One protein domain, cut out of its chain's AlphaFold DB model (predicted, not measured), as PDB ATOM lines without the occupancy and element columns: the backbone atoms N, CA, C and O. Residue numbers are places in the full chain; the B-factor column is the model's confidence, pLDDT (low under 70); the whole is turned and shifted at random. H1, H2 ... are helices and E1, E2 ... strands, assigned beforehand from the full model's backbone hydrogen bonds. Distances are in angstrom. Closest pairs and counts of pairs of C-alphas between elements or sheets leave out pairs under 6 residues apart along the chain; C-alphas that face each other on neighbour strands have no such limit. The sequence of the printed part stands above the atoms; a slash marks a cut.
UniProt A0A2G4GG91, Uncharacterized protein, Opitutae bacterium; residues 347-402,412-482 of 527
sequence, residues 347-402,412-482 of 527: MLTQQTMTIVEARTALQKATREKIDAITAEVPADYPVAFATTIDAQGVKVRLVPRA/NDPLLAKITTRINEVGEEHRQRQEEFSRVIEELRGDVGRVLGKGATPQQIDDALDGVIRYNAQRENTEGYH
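What this domain is: This is residues 347 to 402 and 412 to 482 of the 527 residues of an uncharacterized protein of Opitutae bacterium (UniProt A0A2G4GG91). Two long helices, H1 and H2, run side by side in opposite directions, and on one side of this pair a two-stranded hairpin, E1 and E2, packs near one end while a third helix, H3, crosses both near the other end. The last part of H3 and the two residues after it, residues 474 to 482, stick out past H1 as a free arm. The printed part has 127 residues with three named helices and two named strands, in the order H1, E1, E2, H2, H3; the sheet, E1 - E2, is antiparallel, and the class is mostly helix. The whole is loose, with a radius of gyration of the C-alphas of 19.4 A, and flat, spanning 60 by 36 by 19 A.

How they stand to each other: H1, residues 347 to 375, touches H2, residues 414 to 452, closest at the C-alphas of Ile 370 and Ile 423, 6.1 A apart; they run opposite ways at a shallow tilt of 5 degrees. E1, residues 383 to 390, and E2, residues 393 to 400, form a hairpin, with N 386 and O 397 2.7 A apart and N 395 and O 388 2.8 A apart, within hydrogen-bond range. The closest C-alphas of H1 and E1 are those of Thr 374 and Phe 385, 6.8 A apart. Those of E2 and H2 are Val 394 and Gly 427, 4.9 A apart. H3, residues 458 to 480, touches H2 with residues 461 to 465 alone, closest at the C-alphas of Gly 449 and Ile 461, 6.0 A apart, opposite ways at a steep tilt of 69 degrees, only just short of about perpendicular. With residues 465 to 472 alone it touches H1, closest at the C-alphas of Thr 349 and Val 468, 6.2 A apart, the same way at a steep tilt of 69.6 degrees, also only just short of about perpendicular. H3 is apart from E1 and E2. In H1, H2 and H3 every O i to N i+4 pair is within hydrogen-bond range.

Where its parts are: H1 begins at C-alpha 347, (12.200, -20.345, 46.955), and is 41.8 A long from first to last C-alpha. E1 measures 22.4 A and E2 23.1 A. H2, 56.0 A, starts at C-alpha 414, (-33.078, -43.684, 52.742). H3, 32.5 A, ends at C-alpha 480, (-3.704, -16.538, 30.728).

The domain as a whole: The C-alphas farthest apart, those of Asp 380 and Lys 454, are 62.5 A apart. Residues 403 to 411 are not printed, in the link across the cut from E2 to H2; C-alphas 402 and 412 are 22.5 A apart. Of the links printed whole, E1 to E2 and H2 to H3 are tight and H1 to E1 is short. The mean pLDDT of the printed part is 83.2, with residues 379, 391 to 392 and 401 to 402 under 70.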
ATOM      1  N   MET A 347      12.474 -19.102  46.228       88.81
ATOM      2  CA  MET A 347      12.200 -20.345  46.955       88.81
ATOM      3  C   MET A 347      10.907 -20.257  47.780       88.81
ATOM      4  O   MET A 347      10.031 -21.105  47.634       88.81
ATOM      5  N   LEU A 348      10.751 -19.204  48.593       86.88
ATOM      6  CA  LEU A 348       9.542 -19.006  49.402       86.88
ATOM      7  C   LEU A 348       8.317 -18.717  48.531       86.88
ATOM      8  O   LEU A 348       7.212 -19.155  48.842       86.88
ATOM      9  N   THR A 349       8.520 -18.024  47.407       86.38
ATOM     10  CA  THR A 349       7.479 -17.805  46.396       86.38
ATOM     11  C   THR A 349       6.970 -19.146  45.859       86.38
ATOM     12  O   THR A 349       5.768 -19.395  45.869       86.38
ATOM     13  N   GLN A 350       7.874 -20.045  45.455       87.81
ATOM     14  CA  GLN A 350       7.521 -21.371  44.941       87.81
ATOM     15  C   GLN A 350       6.838 -22.252  45.997       87.81
ATOM     16  O   GLN A 350       5.852 -22.925  45.690       87.81
ATOM     17  N   GLN A 351       7.317 -22.235  47.244       88.00
ATOM     18  CA  GLN A 351       6.698 -22.981  48.346       88.00
ATOM     19  C   GLN A 351       5.282 -22.482  48.650       88.00
ATOM     20  O   GLN A 351       4.350 -23.286  48.695       88.00
ATOM     21  N   THR A 352       5.102 -21.162  48.772       87.00
ATOM     22  CA  THR A 352       3.777 -20.538  48.942       87.00
ATOM     23  C   THR A 352       2.840 -20.987  47.825       87.00
ATOM     24  O   THR A 352       1.699 -21.372  48.084       87.00
ATOM     25  N   MET A 353       3.338 -21.009  46.584       84.62
ATOM     26  CA  MET A 353       2.505 -21.386  45.454       84.62
ATOM     27  C   MET A 353       2.121 -22.856  45.416       84.62
ATOM     28  O   MET A 353       0.960 -23.169  45.167       84.62
ATOM     29  N   THR A 354       3.048 -23.742  45.765       89.06
ATOM     30  CA  THR A 354       2.776 -25.182  45.863       89.06
ATOM     31  C   THR A 354       1.629 -25.459  46.844       89.06
ATOM     32  O   THR A 354       0.748 -26.271  46.564       89.06
ATOM     33  N   ILE A 355       1.581 -24.740  47.972       86.88
ATOM     34  CA  ILE A 355       0.506 -24.873  48.969       86.88
ATOM     35  C   ILE A 355      -0.832 -24.363  48.416       86.88
ATOM     36  O   ILE A 355      -1.863 -25.021  48.577       86.88
ATOM     37  N   VAL A 356      -0.841 -23.202  47.755       84.44
ATOM     38  CA  VAL A 356      -2.058 -22.609  47.171       84.44
ATOM     39  C   VAL A 356      -2.640 -23.500  46.068       84.44
ATOM     40  O   VAL A 356      -3.853 -23.734  46.038       84.44
ATOM     41  N   GLU A 357      -1.791 -24.036  45.191       84.12
ATOM     42  CA  GLU A 357      -2.184 -24.983  44.144       84.12
ATOM     43  C   GLU A 357      -2.750 -26.270  44.748       84.12
ATOM     44  O   GLU A 357      -3.844 -26.695  44.372       84.12
ATOM     45  N   ALA A 358      -2.074 -26.847  45.745       85.94
ATOM     46  CA  ALA A 358      -2.539 -28.046  46.435       85.94
ATOM     47  C   ALA A 358      -3.895 -27.828  47.133       85.94
ATOM     48  O   ALA A 358      -4.774 -28.693  47.075       85.94
ATOM     49  N   ARG A 359      -4.117 -26.649  47.732       84.81
ATOM     50  CA  ARG A 359      -5.402 -26.280  48.347       84.81
ATOM     51  C   ARG A 359      -6.513 -26.135  47.308       84.81
ATOM     52  O   ARG A 359      -7.630 -26.601  47.536       84.81
ATOM     53  N   THR A 360      -6.208 -25.531  46.162       81.69
ATOM     54  CA  THR A 360      -7.157 -25.375  45.047       81.69
ATOM     55  C   THR A 360      -7.510 -26.732  44.431       81.69
ATOM     56  O   THR A 360      -8.686 -27.025  44.206       81.69
ATOM     57  N   ALA A 361      -6.518 -27.601  44.224       83.94
ATOM     58  CA  ALA A 361      -6.712 -28.964  43.737       83.94
ATOM     59  C   ALA A 361      -7.561 -29.799  44.706       83.94
ATOM     60  O   ALA A 361      -8.475 -30.498  44.268       83.94
ATOM     61  N   LEU A 362      -7.333 -29.672  46.022       86.94
ATOM     62  CA  LEU A 362      -8.177 -30.305  47.036       86.94
ATOM     63  C   LEU A 362      -9.631 -29.832  46.926       86.94
ATOM     64  O   LEU A 362     -10.539 -30.662  46.928       86.94
ATOM     65  N   GLN A 363      -9.873 -28.520  46.821       82.62
ATOM     66  CA  GLN A 363     -11.228 -27.974  46.668       82.62
ATOM     67  C   GLN A 363     -11.914 -28.502  45.402       82.62
ATOM     68  O   GLN A 363     -13.070 -28.924  45.477       82.62
ATOM     69  N   LYS A 364     -11.200 -28.537  44.269       80.88
ATOM     70  CA  LYS A 364     -11.707 -29.076  42.999       80.88
ATOM     71  C   LYS A 364     -12.066 -30.559  43.120       80.88
ATOM     72  O   LYS A 364     -13.204 -30.921  42.845       80.88
ATOM     73  N   ALA A 365     -11.154 -31.389  43.624       84.50
ATOM     74  CA  ALA A 365     -11.391 -32.822  43.807       84.50
ATOM     75  C   ALA A 365     -12.545 -33.103  44.788       84.50
ATOM     76  O   ALA A 365     -13.346 -34.011  44.578       84.50
ATOM     77  N   THR A 366     -12.665 -32.298  45.849       85.62
ATOM     78  CA  THR A 366     -13.779 -32.388  46.809       85.62
ATOM     79  C   THR A 366     -15.106 -32.066  46.122       85.62
ATOM     80  O   THR A 366     -16.077 -32.800  46.289       85.62
ATOM     81  N   ARG A 367     -15.148 -31.001  45.308       82.19
ATOM     82  CA  ARG A 367     -16.328 -30.643  44.510       82.19
ATOM     83  C   ARG A 367     -16.691 -31.761  43.535       82.19
ATOM     84  O   ARG A 367     -17.835 -32.186  43.549       82.19
ATOM     85  N   GLU A 368     -15.737 -32.272  42.762       82.19
ATOM     86  CA  GLU A 368     -15.966 -33.351  41.788       82.19
ATOM     87  C   GLU A 368     -16.539 -34.613  42.447       82.19
ATOM     88  O   GLU A 368     -17.499 -35.192  41.940       82.19
ATOM     89  N   LYS A 369     -16.019 -35.006  43.618       86.75
ATOM     90  CA  LYS A 369     -16.572 -36.121  44.406       86.75
ATOM     91  C   LYS A 369     -18.023 -35.862  44.822       86.75
ATOM     92  O   LYS A 369     -18.858 -36.757  44.714       86.75
ATOM     93  N   ILE A 370     -18.343 -34.652  45.283       82.81
ATOM     94  CA  ILE A 370     -19.704 -34.281  45.701       82.81
ATOM     95  C   ILE A 370     -20.651 -34.211  44.501       82.81
ATOM     96  O   ILE A 370     -21.777 -34.698  44.583       82.81
ATOM     97  N   ASP A 371     -20.204 -33.661  43.379       79.12
ATOM     98  CA  ASP A 371     -20.991 -33.586  42.152       79.12
ATOM     99  C   ASP A 371     -21.283 -34.998  41.619       79.12
ATOM    100  O   ASP A 371     -22.428 -35.299  41.289       79.12
ATOM    101  N   ALA A 372     -20.305 -35.912  41.658       82.25
ATOM    102  CA  ALA A 372     -20.512 -37.320  41.318       82.25
ATOM    103  C   ALA A 372     -21.535 -38.005  42.243       82.25
ATOM    104  O   ALA A 372     -22.406 -38.725  41.761       82.25
ATOM    105  N   ILE A 373     -21.481 -37.744  43.555       84.94
ATOM    106  CA  ILE A 373     -22.470 -38.262  44.515       84.94
ATOM    107  C   ILE A 373     -23.868 -37.699  44.213       84.94
ATOM    108  O   ILE A 373     -24.850 -38.436  44.216       84.94
ATOM    109  N   THR A 374     -23.982 -36.394  43.958       80.94
ATOM    110  CA  THR A 374     -25.281 -35.737  43.733       80.94
ATOM    111  C   THR A 374     -25.881 -36.044  42.361       80.94
ATOM    112  O   THR A 374     -27.102 -36.002  42.221       80.94
ATOM    113  N   ALA A 375     -25.068 -36.430  41.375       80.19
ATOM    114  CA  ALA A 375     -25.529 -36.909  40.073       80.19
ATOM    115  C   ALA A 375     -26.271 -38.257  40.144       80.19
ATOM    116  O   ALA A 375     -27.054 -38.566  39.248       80.19
ATOM    117  N   GLU A 376     -26.082 -39.045  41.210       82.75
ATOM    118  CA  GLU A 376     -26.842 -40.284  41.445       82.75
ATOM    119  C   GLU A 376     -28.305 -40.022  41.851       82.75
ATOM    120  O   GLU A 376     -29.116 -40.948  41.904       82.75
ATOM    121  N   VAL A 377     -28.656 -38.769  42.159       81.44
ATOM    122  CA  VAL A 377     -30.006 -38.381  42.570       81.44
ATOM    123  C   VAL A 377     -30.913 -38.306  41.334       81.44
ATOM    124  O   VAL A 377     -30.603 -37.557  40.402       81.44
ATOM    125  N   PRO A 378     -32.061 -39.013  41.321       79.88
ATOM    126  CA  PRO A 378     -32.983 -38.992  40.192       79.88
ATOM    127  C   PRO A 378     -33.403 -37.576  39.767       79.88
ATOM    128  O   PRO A 378     -33.551 -36.660  40.583       79.88
ATOM    129  N   ALA A 379     -33.611 -37.381  38.463       69.62
ATOM    130  CA  ALA A 379     -33.978 -36.080  37.900       69.62
ATOM    131  C   ALA A 379     -35.329 -35.557  38.433       69.62
ATOM    132  O   ALA A 379     -35.516 -34.348  38.576       69.62
ATOM    133  N   ASP A 380     -36.240 -36.464  38.777       72.31
ATOM    134  CA  ASP A 380     -37.570 -36.207  39.328       72.31
ATOM    135  C   ASP A 380     -37.589 -36.048  40.861       72.31
ATOM    136  O   ASP A 380     -38.647 -35.804  41.450       72.31
ATOM    137  N   TYR A 381     -36.428 -36.133  41.519       79.06
ATOM    138  CA  TYR A 381     -36.322 -35.958  42.963       79.06
ATOM    139  C   TYR A 381     -36.646 -34.504  43.379       79.06
ATOM    140  O   TYR A 381     -36.197 -33.555  42.725       79.06
ATOM    141  N   PRO A 382     -37.416 -34.283  44.468       77.44
ATOM    142  CA  PRO A 382     -38.008 -32.973  44.768       77.44
ATOM    143  C   PRO A 382     -37.020 -31.903  45.253       77.44
ATOM    144  O   PRO A 382     -37.350 -30.714  45.277       77.44
ATOM    145  N   VAL A 383     -35.812 -32.303  45.654       77.50
ATOM    146  CA  VAL A 383     -34.773 -31.413  46.184       77.50
ATOM    147  C   VAL A 383     -33.441 -31.659  45.484       77.50
ATOM    148  O   VAL A 383     -33.143 -32.776  45.072       77.50
ATOM    149  N   ALA A 384     -32.632 -30.614  45.374       76.75
ATOM    150  CA  ALA A 384     -31.237 -30.681  44.966       76.75
ATOM    151  C   ALA A 384     -30.320 -30.343  46.151       76.75
ATOM    152  O   ALA A 384     -30.744 -29.736  47.138       76.75
ATOM    153  N   PHE A 385     -29.055 -30.735  46.046       77.00
ATOM    154  CA  PHE A 385     -28.039 -30.493  47.063       77.00
ATOM    155  C   PHE A 385     -27.214 -29.271  46.661       77.00
ATOM    156  O   PHE A 385     -26.518 -29.275  45.651       77.00
ATOM    157  N   ALA A 386     -27.309 -28.207  47.449       73.94
ATOM    158  CA  ALA A 386     -26.465 -27.033  47.342       73.94
ATOM    159  C   ALA A 386     -25.305 -27.165  48.333       73.94
ATOM    160  O   ALA A 386     -25.507 -27.140  49.547       73.94
ATOM    161  N   THR A 387     -24.089 -27.282  47.811       70.88
ATOM    162  CA  THR A 387     -22.890 -27.501  48.627       70.88
ATOM    163  C   THR A 387     -21.982 -26.280  48.602       70.88
ATOM    164  O   THR A 387     -21.615 -25.789  47.528       70.88
ATOM    165  N   THR A 388     -21.570 -25.835  49.788       74.88
ATOM    166  CA  THR A 388     -20.519 -24.832  49.989       74.88
ATOM    167  C   THR A 388     -19.301 -25.487  50.630       74.88
ATOM    168  O   THR A 388     -19.444 -26.185  51.631       74.88
ATOM    169  N   ILE A 389     -18.122 -25.251  50.061       74.56
ATOM    170  CA  ILE A 389     -16.835 -25.743  50.564       74.56
ATOM    171  C   ILE A 389     -16.057 -24.511  51.028       74.56
ATOM    172  O   ILE A 389     -15.803 -23.618  50.219       74.56
ATOM    173  N   ASP A 390     -15.733 -24.435  52.314       70.75
ATOM    174  CA  ASP A 390     -14.975 -23.332  52.910       70.75
ATOM    175  C   ASP A 390     -13.834 -23.856  53.799       70.75
ATOM    176  O   ASP A 390     -13.562 -25.055  53.854       70.75
ATOM    177  N   ALA A 391     -13.113 -22.950  54.466       65.00
ATOM    178  CA  ALA A 391     -12.019 -23.323  55.364       65.00
ATOM    179  C   ALA A 391     -12.496 -24.129  56.589       65.00
ATOM    180  O   ALA A 391     -11.685 -24.779  57.239       65.00
ATOM    181  N   GLN A 392     -13.793 -24.085  56.902       67.50
ATOM    182  CA  GLN A 392     -14.425 -24.807  58.001       67.50
ATOM    183  C   GLN A 392     -14.981 -26.172  57.560       67.50
ATOM    184  O   GLN A 392     -15.472 -26.923  58.403       67.50
ATOM    185  N   GLY A 393     -14.895 -26.511  56.268       75.44
ATOM    186  CA  GLY A 393     -15.243 -27.816  55.719       75.44
ATOM    187  C   GLY A 393     -16.333 -27.763  54.650       75.44
ATOM    188  O   GLY A 393     -16.545 -26.763  53.962       75.44
ATOM    189  N   VAL A 394     -17.023 -28.889  54.480       80.31
ATOM    190  CA  VAL A 394     -18.107 -29.052  53.504       80.31
ATOM    191  C   VAL A 394     -19.447 -28.853  54.206       80.31
ATOM    192  O   VAL A 394     -19.781 -29.580  55.138       80.31
ATOM    193  N   LYS A 395     -20.249 -27.890  53.742       79.31
ATOM    194  CA  LYS A 395     -21.626 -27.670  54.210       79.31
ATOM    195  C   LYS A 395     -22.608 -27.977  53.089       79.31
ATOM    196  O   LYS A 395     -22.470 -27.470  51.977       79.31
ATOM    197  N   VAL A 396     -23.635 -28.755  53.409       75.44
ATOM    198  CA  VAL A 396     -24.685 -29.171  52.473       75.44
ATOM    199  C   VAL A 396     -26.010 -28.541  52.875       75.44
ATOM    200  O   VAL A 396     -26.407 -28.590  54.037       75.44
ATOM    201  N   ARG A 397     -26.716 -27.956  51.910       79.62
ATOM    202  CA  ARG A 397     -28.083 -27.452  52.058       79.62
ATOM    203  C   ARG A 397     -28.978 -28.111  51.023       79.62
ATOM    204  O   ARG A 397     -28.577 -28.292  49.880       79.62
ATOM    205  N   LEU A 398     -30.207 -28.428  51.401       78.50
ATOM    206  CA  LEU A 398     -31.215 -28.909  50.460       78.50
ATOM    207  C   LEU A 398     -31.963 -27.711  49.872       78.50
ATOM    208  O   LEU A 398     -32.440 -26.854  50.618       78.50
ATOM    209  N   VAL A 399     -32.074 -27.654  48.547       76.88
ATOM    210  CA  VAL A 399     -32.816 -26.611  47.826       76.88
ATOM    211  C   VAL A 399     -33.957 -27.234  47.013       76.88
ATOM    212  O   VAL A 399     -33.759 -28.288  46.411       76.88
ATOM    213  N   PRO A 400     -35.160 -26.637  46.978       71.12
ATOM    214  CA  PRO A 400     -36.257 -27.145  46.152       71.12
ATOM    215  C   PRO A 400     -35.903 -27.108  44.660       71.12
ATOM    216  O   PRO A 400     -35.338 -26.119  44.187       71.12
ATOM    217  N   ARG A 401     -36.268 -28.148  43.900       69.81
ATOM    218  CA  ARG A 401     -36.066 -28.176  42.441       69.81
ATOM    219  C   ARG A 401     -37.237 -27.494  41.723       69.81
ATOM    220  O   ARG A 401     -38.401 -27.735  42.045       69.81
ATOM    221  N   ALA A 402     -36.944 -26.643  40.739       55.94
ATOM    222  CA  ALA A 402     -37.978 -25.980  39.944       55.94
ATOM    223  C   ALA A 402     -38.819 -27.023  39.180       55.94
ATOM    224  O   ALA A 402     -38.268 -27.890  38.510       55.94
ATOM    225  N   ASN A 412     -37.699 -39.752  56.736       75.75
ATOM    226  CA  ASN A 412     -36.696 -40.818  56.839       75.75
ATOM    227  C   ASN A 412     -36.333 -41.384  55.457       75.75
ATOM    228  O   ASN A 412     -36.301 -42.599  55.266       75.75
ATOM    229  N   ASP A 413     -36.147 -40.516  54.465       83.25
ATOM    230  CA  ASP A 413     -35.819 -40.968  53.117       83.25
ATOM    231  C   ASP A 413     -34.424 -41.645  53.085       83.25
ATOM    232  O   ASP A 413     -33.413 -40.992  53.383       83.25
ATOM    233  N   PRO A 414     -34.337 -42.943  52.731       85.31
ATOM    234  CA  PRO A 414     -33.078 -43.684  52.742       85.31
ATOM    235  C   PRO A 414     -32.088 -43.171  51.690       85.31
ATOM    236  O   PRO A 414     -30.877 -43.277  51.895       85.31
ATOM    237  N   LEU A 415     -32.570 -42.582  50.588       85.06
ATOM    238  CA  LEU A 415     -31.709 -41.973  49.579       85.06
ATOM    239  C   LEU A 415     -31.050 -40.712  50.141       85.06
ATOM    240  O   LEU A 415     -29.838 -40.555  50.001       85.06
ATOM    241  N   LEU A 416     -31.809 -39.850  50.832       83.94
ATOM    242  CA  LEU A 416     -31.234 -38.680  51.509       83.94
ATOM    243  C   LEU A 416     -30.198 -39.094  52.549       83.94
ATOM    244  O   LEU A 416     -29.094 -38.562  52.532       83.94
ATOM    245  N   ALA A 417     -30.516 -40.070  53.402       86.06
ATOM    246  CA  ALA A 417     -29.583 -40.555  54.416       86.06
ATOM    247  C   ALA A 417     -28.279 -41.085  53.791       86.06
ATOM    248  O   ALA A 417     -27.185 -40.735  54.242       86.06
ATOM    249  N   LYS A 418     -28.380 -41.871  52.709       89.44
ATOM    250  CA  LYS A 418     -27.223 -42.405  51.974       89.44
ATOM    251  C   LYS A 418     -26.369 -41.294  51.359       89.44
ATOM    252  O   LYS A 418     -25.149 -41.303  51.516       89.44
ATOM    253  N   ILE A 419     -26.994 -40.343  50.665       87.25
ATOM    254  CA  ILE A 419     -26.291 -39.236  50.004       87.25
ATOM    255  C   ILE A 419     -25.627 -38.324  51.038       87.25
ATOM    256  O   ILE A 419     -24.445 -38.017  50.909       87.25
ATOM    257  N   THR A 420     -26.344 -37.943  52.098       85.25
ATOM    258  CA  THR A 420     -25.794 -37.120  53.181       85.25
ATOM    259  C   THR A 420     -24.604 -37.798  53.859       85.25
ATOM    260  O   THR A 420     -23.597 -37.134  54.090       85.25
ATOM    261  N   THR A 421     -24.668 -39.109  54.112       90.25
ATOM    262  CA  THR A 421     -23.548 -39.865  54.704       90.25
ATOM    263  C   THR A 421     -22.297 -39.789  53.829       90.25
ATOM    264  O   THR A 421     -21.237 -39.402  54.309       90.25
ATOM    265  N   ARG A 422     -22.431 -40.049  52.523       92.12
ATOM    266  CA  ARG A 422     -21.296 -39.992  51.585       92.12
ATOM    267  C   ARG A 422     -20.713 -38.591  51.434       92.12
ATOM    268  O   ARG A 422     -19.501 -38.445  51.313       92.12
ATOM    269  N   ILE A 423     -21.547 -37.547  51.444       87.62
ATOM    270  CA  ILE A 423     -21.030 -36.172  51.398       87.62
ATOM    271  C   ILE A 423     -20.276 -35.832  52.693       87.62
ATOM    272  O   ILE A 423     -19.240 -35.173  52.628       87.62
ATOM    273  N   ASN A 424     -20.742 -36.306  53.852       87.88
ATOM    274  CA  ASN A 424     -20.038 -36.107  55.120       87.88
ATOM    275  C   ASN A 424     -18.675 -36.817  55.138       87.88
ATOM    276  O   ASN A 424     -17.703 -36.222  55.588       87.88
ATOM    277  N   GLU A 425     -18.569 -38.034  54.594       91.75
ATOM    278  CA  GLU A 425     -17.286 -38.746  54.443       91.75
ATOM    279  C   GLU A 425     -16.280 -37.939  53.608       91.75
ATOM    280  O   GLU A 425     -15.128 -37.761  54.007       91.75
ATOM    281  N   VAL A 426     -16.732 -37.376  52.481       91.12
ATOM    282  CA  VAL A 426     -15.916 -36.467  51.657       91.12
ATOM    283  C   VAL A 426     -15.542 -35.196  52.433       91.12
ATOM    284  O   VAL A 426     -14.428 -34.686  52.297       91.12
ATOM    285  N   GLY A 427     -16.450 -34.687  53.269       88.81
ATOM    286  CA  GLY A 427     -16.204 -33.549  54.155       88.81
ATOM    287  C   GLY A 427     -15.110 -33.805  55.194       88.81
ATOM    288  O   GLY A 427     -14.265 -32.934  55.408       88.81
ATOM    289  N   GLU A 428     -15.071 -34.998  55.787       89.62
ATOM    290  CA  GLU A 428     -14.029 -35.387  56.745       89.62
ATOM    291  C   GLU A 428     -12.657 -35.542  56.079       89.62
ATOM    292  O   GLU A 428     -11.660 -35.050  56.612       89.62
ATOM    293  N   GLU A 429     -12.591 -36.142  54.884       90.06
ATOM    294  CA  GLU A 429     -11.352 -36.209  54.092       90.06
ATOM    295  C   GLU A 429     -10.822 -34.798  53.775       90.06
ATOM    296  O   GLU A 429      -9.628 -34.517  53.924       90.06
ATOM    297  N   HIS A 430     -11.719 -33.882  53.392       88.56
ATOM    298  CA  HIS A 430     -11.370 -32.485  53.141       88.56
ATOM    299  C   HIS A 430     -10.805 -31.799  54.391       88.56
ATOM    300  O   HIS A 430      -9.794 -31.098  54.308       88.56
ATOM    301  N   ARG A 431     -11.441 -32.007  55.551       88.44
ATOM    302  CA  ARG A 431     -11.019 -31.418  56.828       88.44
ATOM    303  C   ARG A 431      -9.621 -31.889  57.230       88.44
ATOM    304  O   ARG A 431      -8.783 -31.055  57.564       88.44
ATOM    305  N   GLN A 432      -9.339 -33.188  57.135       89.31
ATOM    306  CA  GLN A 432      -8.018 -33.743  57.463       89.31
ATOM    307  C   GLN A 432      -6.907 -33.129  56.600       89.31
ATOM    308  O   GLN A 432      -5.871 -32.711  57.113       89.31
ATOM    309  N   ARG A 433      -7.144 -33.000  55.289       89.12
ATOM    310  CA  ARG A 433      -6.193 -32.351  54.372       89.12
ATOM    311  C   ARG A 433      -6.024 -30.850  54.660       89.12
ATOM    312  O   ARG A 433      -4.924 -30.325  54.512       89.12
ATOM    313  N   GLN A 434      -7.074 -30.138  55.085       86.00
ATOM    314  CA  GLN A 434      -6.958 -28.728  55.504       86.00
ATOM    315  C   GLN A 434      -6.097 -28.547  56.760       86.00
ATOM    316  O   GLN A 434      -5.352 -27.569  56.869       86.00
ATOM    317  N   GLU A 435      -6.181 -29.475  57.711       88.31
ATOM    318  CA  GLU A 435      -5.343 -29.450  58.916       88.31
ATOM    319  C   GLU A 435      -3.862 -29.645  58.577       88.31
ATOM    320  O   GLU A 435      -3.007 -28.962  59.144       88.31
ATOM    321  N   GLU A 436      -3.555 -30.513  57.612       88.38
ATOM    322  CA  GLU A 436      -2.200 -30.678  57.079       88.38
ATOM    323  C   GLU A 436      -1.680 -29.372  56.464       88.38
ATOM    324  O   GLU A 436      -0.602 -28.907  56.838       88.38
ATOM    325  N   PHE A 437      -2.472 -28.709  55.612       87.06
ATOM    326  CA  PHE A 437      -2.085 -27.415  55.042       87.06
ATOM    327  C   PHE A 437      -1.848 -26.344  56.103       87.06
ATOM    328  O   PHE A 437      -0.916 -25.557  55.970       87.06
ATOM    329  N   SER A 438      -2.649 -26.328  57.167       86.69
ATOM    330  CA  SER A 438      -2.495 -25.357  58.251       86.69
ATOM    331  C   SER A 438      -1.139 -25.504  58.951       86.69
ATOM    332  O   SER A 438      -0.496 -24.501  59.243       86.69
ATOM    333  N   ARG A 439      -0.643 -26.734  59.144       89.62
ATOM    334  CA  ARG A 439       0.701 -26.973  59.707       89.62
ATOM    335  C   ARG A 439       1.810 -26.474  58.784       89.62
ATOM    336  O   ARG A 439       2.721 -25.798  59.246       89.62
ATOM    337  N   VAL A 440       1.704 -26.770  57.488       88.81
ATOM    338  CA  VAL A 440       2.692 -26.334  56.487       88.81
ATOM    339  C   VAL A 440       2.705 -24.803  56.349       88.81
ATOM    340  O   VAL A 440       3.767 -24.205  56.197       88.81
ATOM    341  N   ILE A 441       1.545 -24.146  56.447       87.75
ATOM    342  CA  ILE A 441       1.444 -22.679  56.420       87.75
ATOM    343  C   ILE A 441       2.134 -22.051  57.638       87.75
ATOM    344  O   ILE A 441       2.813 -21.039  57.484       87.75
ATOM    345  N   GLU A 442       2.003 -22.635  58.831       89.69
ATOM    346  CA  GLU A 442       2.697 -22.129  60.024       89.69
ATOM    347  C   GLU A 442       4.224 -22.278  59.924       89.69
ATOM    348  O   GLU A 442       4.962 -21.371  60.310       89.69
ATOM    349  N   GLU A 443       4.715 -23.373  59.338       90.44
ATOM    350  CA  GLU A 443       6.145 -23.529  59.040       90.44
ATOM    351  C   GLU A 443       6.630 -22.454  58.053       90.44
ATOM    352  O   GLU A 443       7.615 -21.756  58.315       90.44
ATOM    353  N   LEU A 444       5.870 -22.238  56.974       90.50
ATOM    354  CA  LEU A 444       6.148 -21.202  55.981       90.50
ATOM    355  C   LEU A 444       6.134 -19.790  56.592       90.50
ATOM    356  O   LEU A 444       6.995 -18.973  56.265       90.50
ATOM    357  N   ARG A 445       5.201 -19.485  57.502       90.06
ATOM    358  CA  ARG A 445       5.180 -18.210  58.245       90.06
ATOM    359  C   ARG A 445       6.476 -18.001  59.027       90.06
ATOM    360  O   ARG A 445       7.021 -16.896  59.016       90.06
ATOM    361  N   GLY A 446       7.001 -19.056  59.650       89.19
ATOM    362  CA  GLY A 446       8.304 -19.036  60.317       89.19
ATOM    363  C   GLY A 446       9.455 -18.705  59.361       89.19
ATOM    364  O   GLY A 446      10.293 -17.853  59.668       89.19
ATOM    365  N   ASP A 447       9.474 -19.323  58.180       90.00
ATOM    366  CA  ASP A 447      10.468 -19.055  57.133       90.00
ATOM    367  C   ASP A 447      10.411 -17.628  56.587       90.00
ATOM    368  O   ASP A 447      11.442 -16.960  56.456       90.00
ATOM    369  N   VAL A 448       9.207 -17.125  56.324       89.00
ATOM    370  CA  VAL A 448       8.990 -15.744  55.886       89.00
ATOM    371  C   VAL A 448       9.444 -14.760  56.961       89.00
ATOM    372  O   VAL A 448      10.163 -13.811  56.651       89.00
ATOM    373  N   GLY A 449       9.113 -15.014  58.230       88.88
ATOM    374  CA  GLY A 449       9.585 -14.206  59.355       88.88
ATOM    375  C   GLY A 449      11.113 -14.133  59.433       88.88
ATOM    376  O   GLY A 449      11.671 -13.067  59.691       88.88
ATOM    377  N   ARG A 450      11.822 -15.231  59.124       88.62
ATOM    378  CA  ARG A 450      13.294 -15.235  59.043       88.62
ATOM    379  C   ARG A 450      13.824 -14.332  57.926       88.62
ATOM    380  O   ARG A 450      14.816 -13.642  58.148       88.62
ATOM    381  N   VAL A 451      13.174 -14.323  56.760       87.25
ATOM    382  CA  VAL A 451      13.576 -13.501  55.602       87.25
ATOM    383  C   VAL A 451      13.258 -12.018  55.801       87.25
ATOM    384  O   VAL A 451      14.066 -11.172  55.428       87.25
ATOM    385  N   LEU A 452      12.122 -11.694  56.422       87.19
ATOM    386  CA  LEU A 452      11.735 -10.313  56.729       87.19
ATOM    387  C   LEU A 452      12.526  -9.714  57.911       87.19
ATOM    388  O   LEU A 452      12.589  -8.494  58.057       87.19
ATOM    389  N   GLY A 453      13.169 -10.556  58.727       87.00
ATOM    390  CA  GLY A 453      14.070 -10.163  59.813       87.00
ATOM    391  C   GLY A 453      13.460 -10.310  61.213       87.00
ATOM    392  O   GLY A 453      12.250 -10.405  61.390       87.00
ATOM    393  N   LYS A 454      14.320 -10.291  62.246       72.12
ATOM    394  CA  LYS A 454      13.997 -10.629  63.657       72.12
ATOM    395  C   LYS A 454      12.946  -9.738  64.359       72.12
ATOM    396  O   LYS A 454      12.687  -9.947  65.538       72.12
ATOM    397  N   GLY A 455      12.357  -8.766  63.666       77.44
ATOM    398  CA  GLY A 455      11.296  -7.888  64.171       77.44
ATOM    399  C   GLY A 455      10.033  -7.868  63.308       77.44
ATOM    400  O   GLY A 455       9.182  -7.011  63.534       77.44
ATOM    401  N   ALA A 456       9.916  -8.761  62.320       85.00
ATOM    402  CA  ALA A 456       8.731  -8.842  61.478       85.00
ATOM    403  C   ALA A 456       7.503  -9.204  62.323       85.00
ATOM    404  O   ALA A 456       7.492 -10.206  63.041       85.00
ATOM    405  N   THR A 457       6.469  -8.372  62.255       90.50
ATOM    406  CA  THR A 457       5.208  -8.635  62.949       90.50
ATOM    407  C   THR A 457       4.417  -9.726  62.217       90.50
ATOM    408  O   THR A 457       4.585  -9.889  61.006       90.50
ATOM    409  N   PRO A 458       3.506 -10.443  62.901       87.62
ATOM    410  CA  PRO A 458       2.609 -11.396  62.242       87.62
ATOM    411  C   PRO A 458       1.855 -10.781  61.054       87.62
ATOM    412  O   PRO A 458       1.746 -11.407  60.007       87.62
ATOM    413  N   GLN A 459       1.439  -9.515  61.176       88.19
ATOM    414  CA  GLN A 459       0.785  -8.786  60.089       88.19
ATOM    415  C   GLN A 459       1.700  -8.615  58.871       88.19
ATOM    416  O   GLN A 459       1.262  -8.826  57.751       88.19
ATOM    417  N   GLN A 460       2.976  -8.270  59.068       87.44
ATOM    418  CA  GLN A 460       3.925  -8.113  57.960       87.44
ATOM    419  C   GLN A 460       4.215  -9.438  57.246       87.44
ATOM    420  O   GLN A 460       4.430  -9.452  56.035       87.44
ATOM    421  N   ILE A 461       4.222 -10.546  57.990       88.94
ATOM    422  CA  ILE A 461       4.375 -11.895  57.434       88.94
ATOM    423  C   ILE A 461       3.152 -12.246  56.579       88.94
ATOM    424  O   ILE A 461       3.311 -12.671  55.433       88.94
ATOM    425  N   ASP A 462       1.949 -12.014  57.104       87.25
ATOM    426  CA  ASP A 462       0.699 -12.253  56.381       87.25
ATOM    427  C   ASP A 462       0.581 -11.354  55.141       87.25
ATOM    428  O   ASP A 462       0.271 -11.845  54.057       87.25
ATOM    429  N   ASP A 463       0.945 -10.072  55.242       86.56
ATOM    430  CA  ASP A 463       0.956  -9.136  54.112       86.56
ATOM    431  C   ASP A 463       1.924  -9.579  52.999       86.56
ATOM    432  O   ASP A 463       1.640  -9.380  51.810       86.56
ATOM    433  N   ALA A 464       3.065 -10.178  53.361       86.69
ATOM    434  CA  ALA A 464       4.041 -10.698  52.408       86.69
ATOM    435  C   ALA A 464       3.546 -11.978  51.717       86.69
ATOM    436  O   ALA A 464       3.693 -12.104  50.498       86.69
ATOM    437  N   LEU A 465       2.915 -12.892  52.462       86.56
ATOM    438  CA  LEU A 465       2.269 -14.090  51.913       86.56
ATOM    439  C   LEU A 465       1.111 -13.721  50.976       86.56
ATOM    440  O   LEU A 465       1.070 -14.181  49.833       86.56
ATOM    441  N   ASP A 466       0.233 -12.812  51.401       83.50
ATOM    442  CA  ASP A 466      -0.826 -12.246  50.561       83.50
ATOM    443  C   ASP A 466      -0.245 -11.540  49.333       83.50
ATOM    444  O   ASP A 466      -0.799 -11.606  48.235       83.50
ATOM    445  N   GLY A 467       0.898 -10.872  49.495       84.00
ATOM    446  CA  GLY A 467       1.652 -10.269  48.405       84.00
ATOM    447  C   GLY A 467       2.119 -11.290  47.366       84.00
ATOM    448  O   GLY A 467       1.975 -11.026  46.174       84.00
ATOM    449  N   VAL A 468       2.597 -12.468  47.783       84.38
ATOM    450  CA  VAL A 468       2.943 -13.572  46.870       84.38
ATOM    451  C   VAL A 468       1.712 -14.133  46.166       84.38
ATOM    452  O   VAL A 468       1.751 -14.344  44.953       84.38
ATOM    453  N   ILE A 469       0.607 -14.325  46.888       81.94
ATOM    454  CA  ILE A 469      -0.653 -14.795  46.296       81.94
ATOM    455  C   ILE A 469      -1.138 -13.802  45.234       81.94
ATOM    456  O   ILE A 469      -1.475 -14.204  44.122       81.94
ATOM    457  N   ARG A 470      -1.116 -12.495  45.535       81.19
ATOM    458  CA  ARG A 470      -1.450 -11.429  44.576       81.19
ATOM    459  C   ARG A 470      -0.494 -11.412  43.384       81.19
ATOM    460  O   ARG A 470      -0.963 -11.322  42.252       81.19
ATOM    461  N   TYR A 471       0.813 -11.532  43.625       82.56
ATOM    462  CA  TYR A 471       1.840 -11.621  42.582       82.56
ATOM    463  C   TYR A 471       1.549 -12.774  41.618       82.56
ATOM    464  O   TYR A 471       1.496 -12.560  40.405       82.56
ATOM    465  N   ASN A 472       1.308 -13.981  42.134       77.94
ATOM    466  CA  ASN A 472       1.075 -15.133  41.276       77.94
ATOM    467  C   ASN A 472      -0.295 -15.084  40.599       77.94
ATOM    468  O   ASN A 472      -0.381 -15.385  39.415       77.94
ATOM    469  N   ALA A 473      -1.343 -14.627  41.290       75.69
ATOM    470  CA  ALA A 473      -2.640 -14.394  40.663       75.69
ATOM    471  C   ALA A 473      -2.515 -13.409  39.491       75.69
ATOM    472  O   ALA A 473      -3.061 -13.654  38.421       75.69
ATOM    473  N   GLN A 474      -1.751 -12.324  39.649       77.06
ATOM    474  CA  GLN A 474      -1.493 -11.370  38.574       77.06
ATOM    475  C   GLN A 474      -0.642 -11.975  37.448       77.06
ATOM    476  O   GLN A 474      -0.912 -11.698  36.279       77.06
ATOM    477  N   ARG A 475       0.351 -12.810  37.773       78.56
ATOM    478  CA  ARG A 475       1.174 -13.527  36.791       78.56
ATOM    479  C   ARG A 475       0.345 -14.516  35.973       78.56
ATOM    480  O   ARG A 475       0.331 -14.400  34.754       78.56
ATOM    481  N   GLU A 476      -0.407 -15.403  36.621       75.69
ATOM    482  CA  GLU A 476      -1.327 -16.340  35.962       75.69
ATOM    483  C   GLU A 476      -2.362 -15.614  35.107       75.69
ATOM    484  O   GLU A 476      -2.674 -16.048  34.001       75.69
ATOM    485  N   ASN A 477      -2.887 -14.493  35.600       78.00
ATOM    486  CA  ASN A 477      -3.820 -13.671  34.843       78.00
ATOM    487  C   ASN A 477      -3.128 -13.082  33.601       78.00
ATOM    488  O   ASN A 477      -3.656 -13.179  32.500       78.00
ATOM    489  N   THR A 478      -1.911 -12.554  33.741       78.31
ATOM    490  CA  THR A 478      -1.130 -12.002  32.619       78.31
ATOM    491  C   THR A 478      -0.798 -13.076  31.576       78.31
ATOM    492  O   THR A 478      -0.982 -12.852  30.383       78.31
ATOM    493  N   GLU A 479      -0.357 -14.259  32.009       80.19
ATOM    494  CA  GLU A 479      -0.040 -15.402  31.139       80.19
ATOM    495  C   GLU A 479      -1.300 -15.996  30.476       80.19
ATOM    496  O   GLU A 479      -1.278 -16.382  29.301       80.19
ATOM    497  N   GLY A 480      -2.414 -16.050  31.212       80.88
ATOM    498  CA  GLY A 480      -3.704 -16.538  30.728       80.88
ATOM    499  C   GLY A 480      -4.349 -15.600  29.707       80.88
ATOM    500  O   GLY A 480      -4.905 -16.064  28.713       80.88
ATOM    501  N   TYR A 481      -4.222 -14.287  29.907       87.88
ATOM    502  CA  TYR A 481      -4.742 -13.262  29.001       87.88
ATOM    503  C   TYR A 481      -3.750 -12.823  27.920       87.88
ATOM    504  O   TYR A 481      -4.113 -11.959  27.129       87.88
ATOM    505  N   HIS A 482      -2.542 -13.390  27.829       88.44
ATOM    506  CA  HIS A 482      -1.534 -12.948  26.856       88.44
ATOM    507  C   HIS A 482      -2.082 -12.917  25.418       88.44
ATOM    508  O   HIS A 482      -2.170 -11.848  24.817       88.44
TER     509      HIS A 482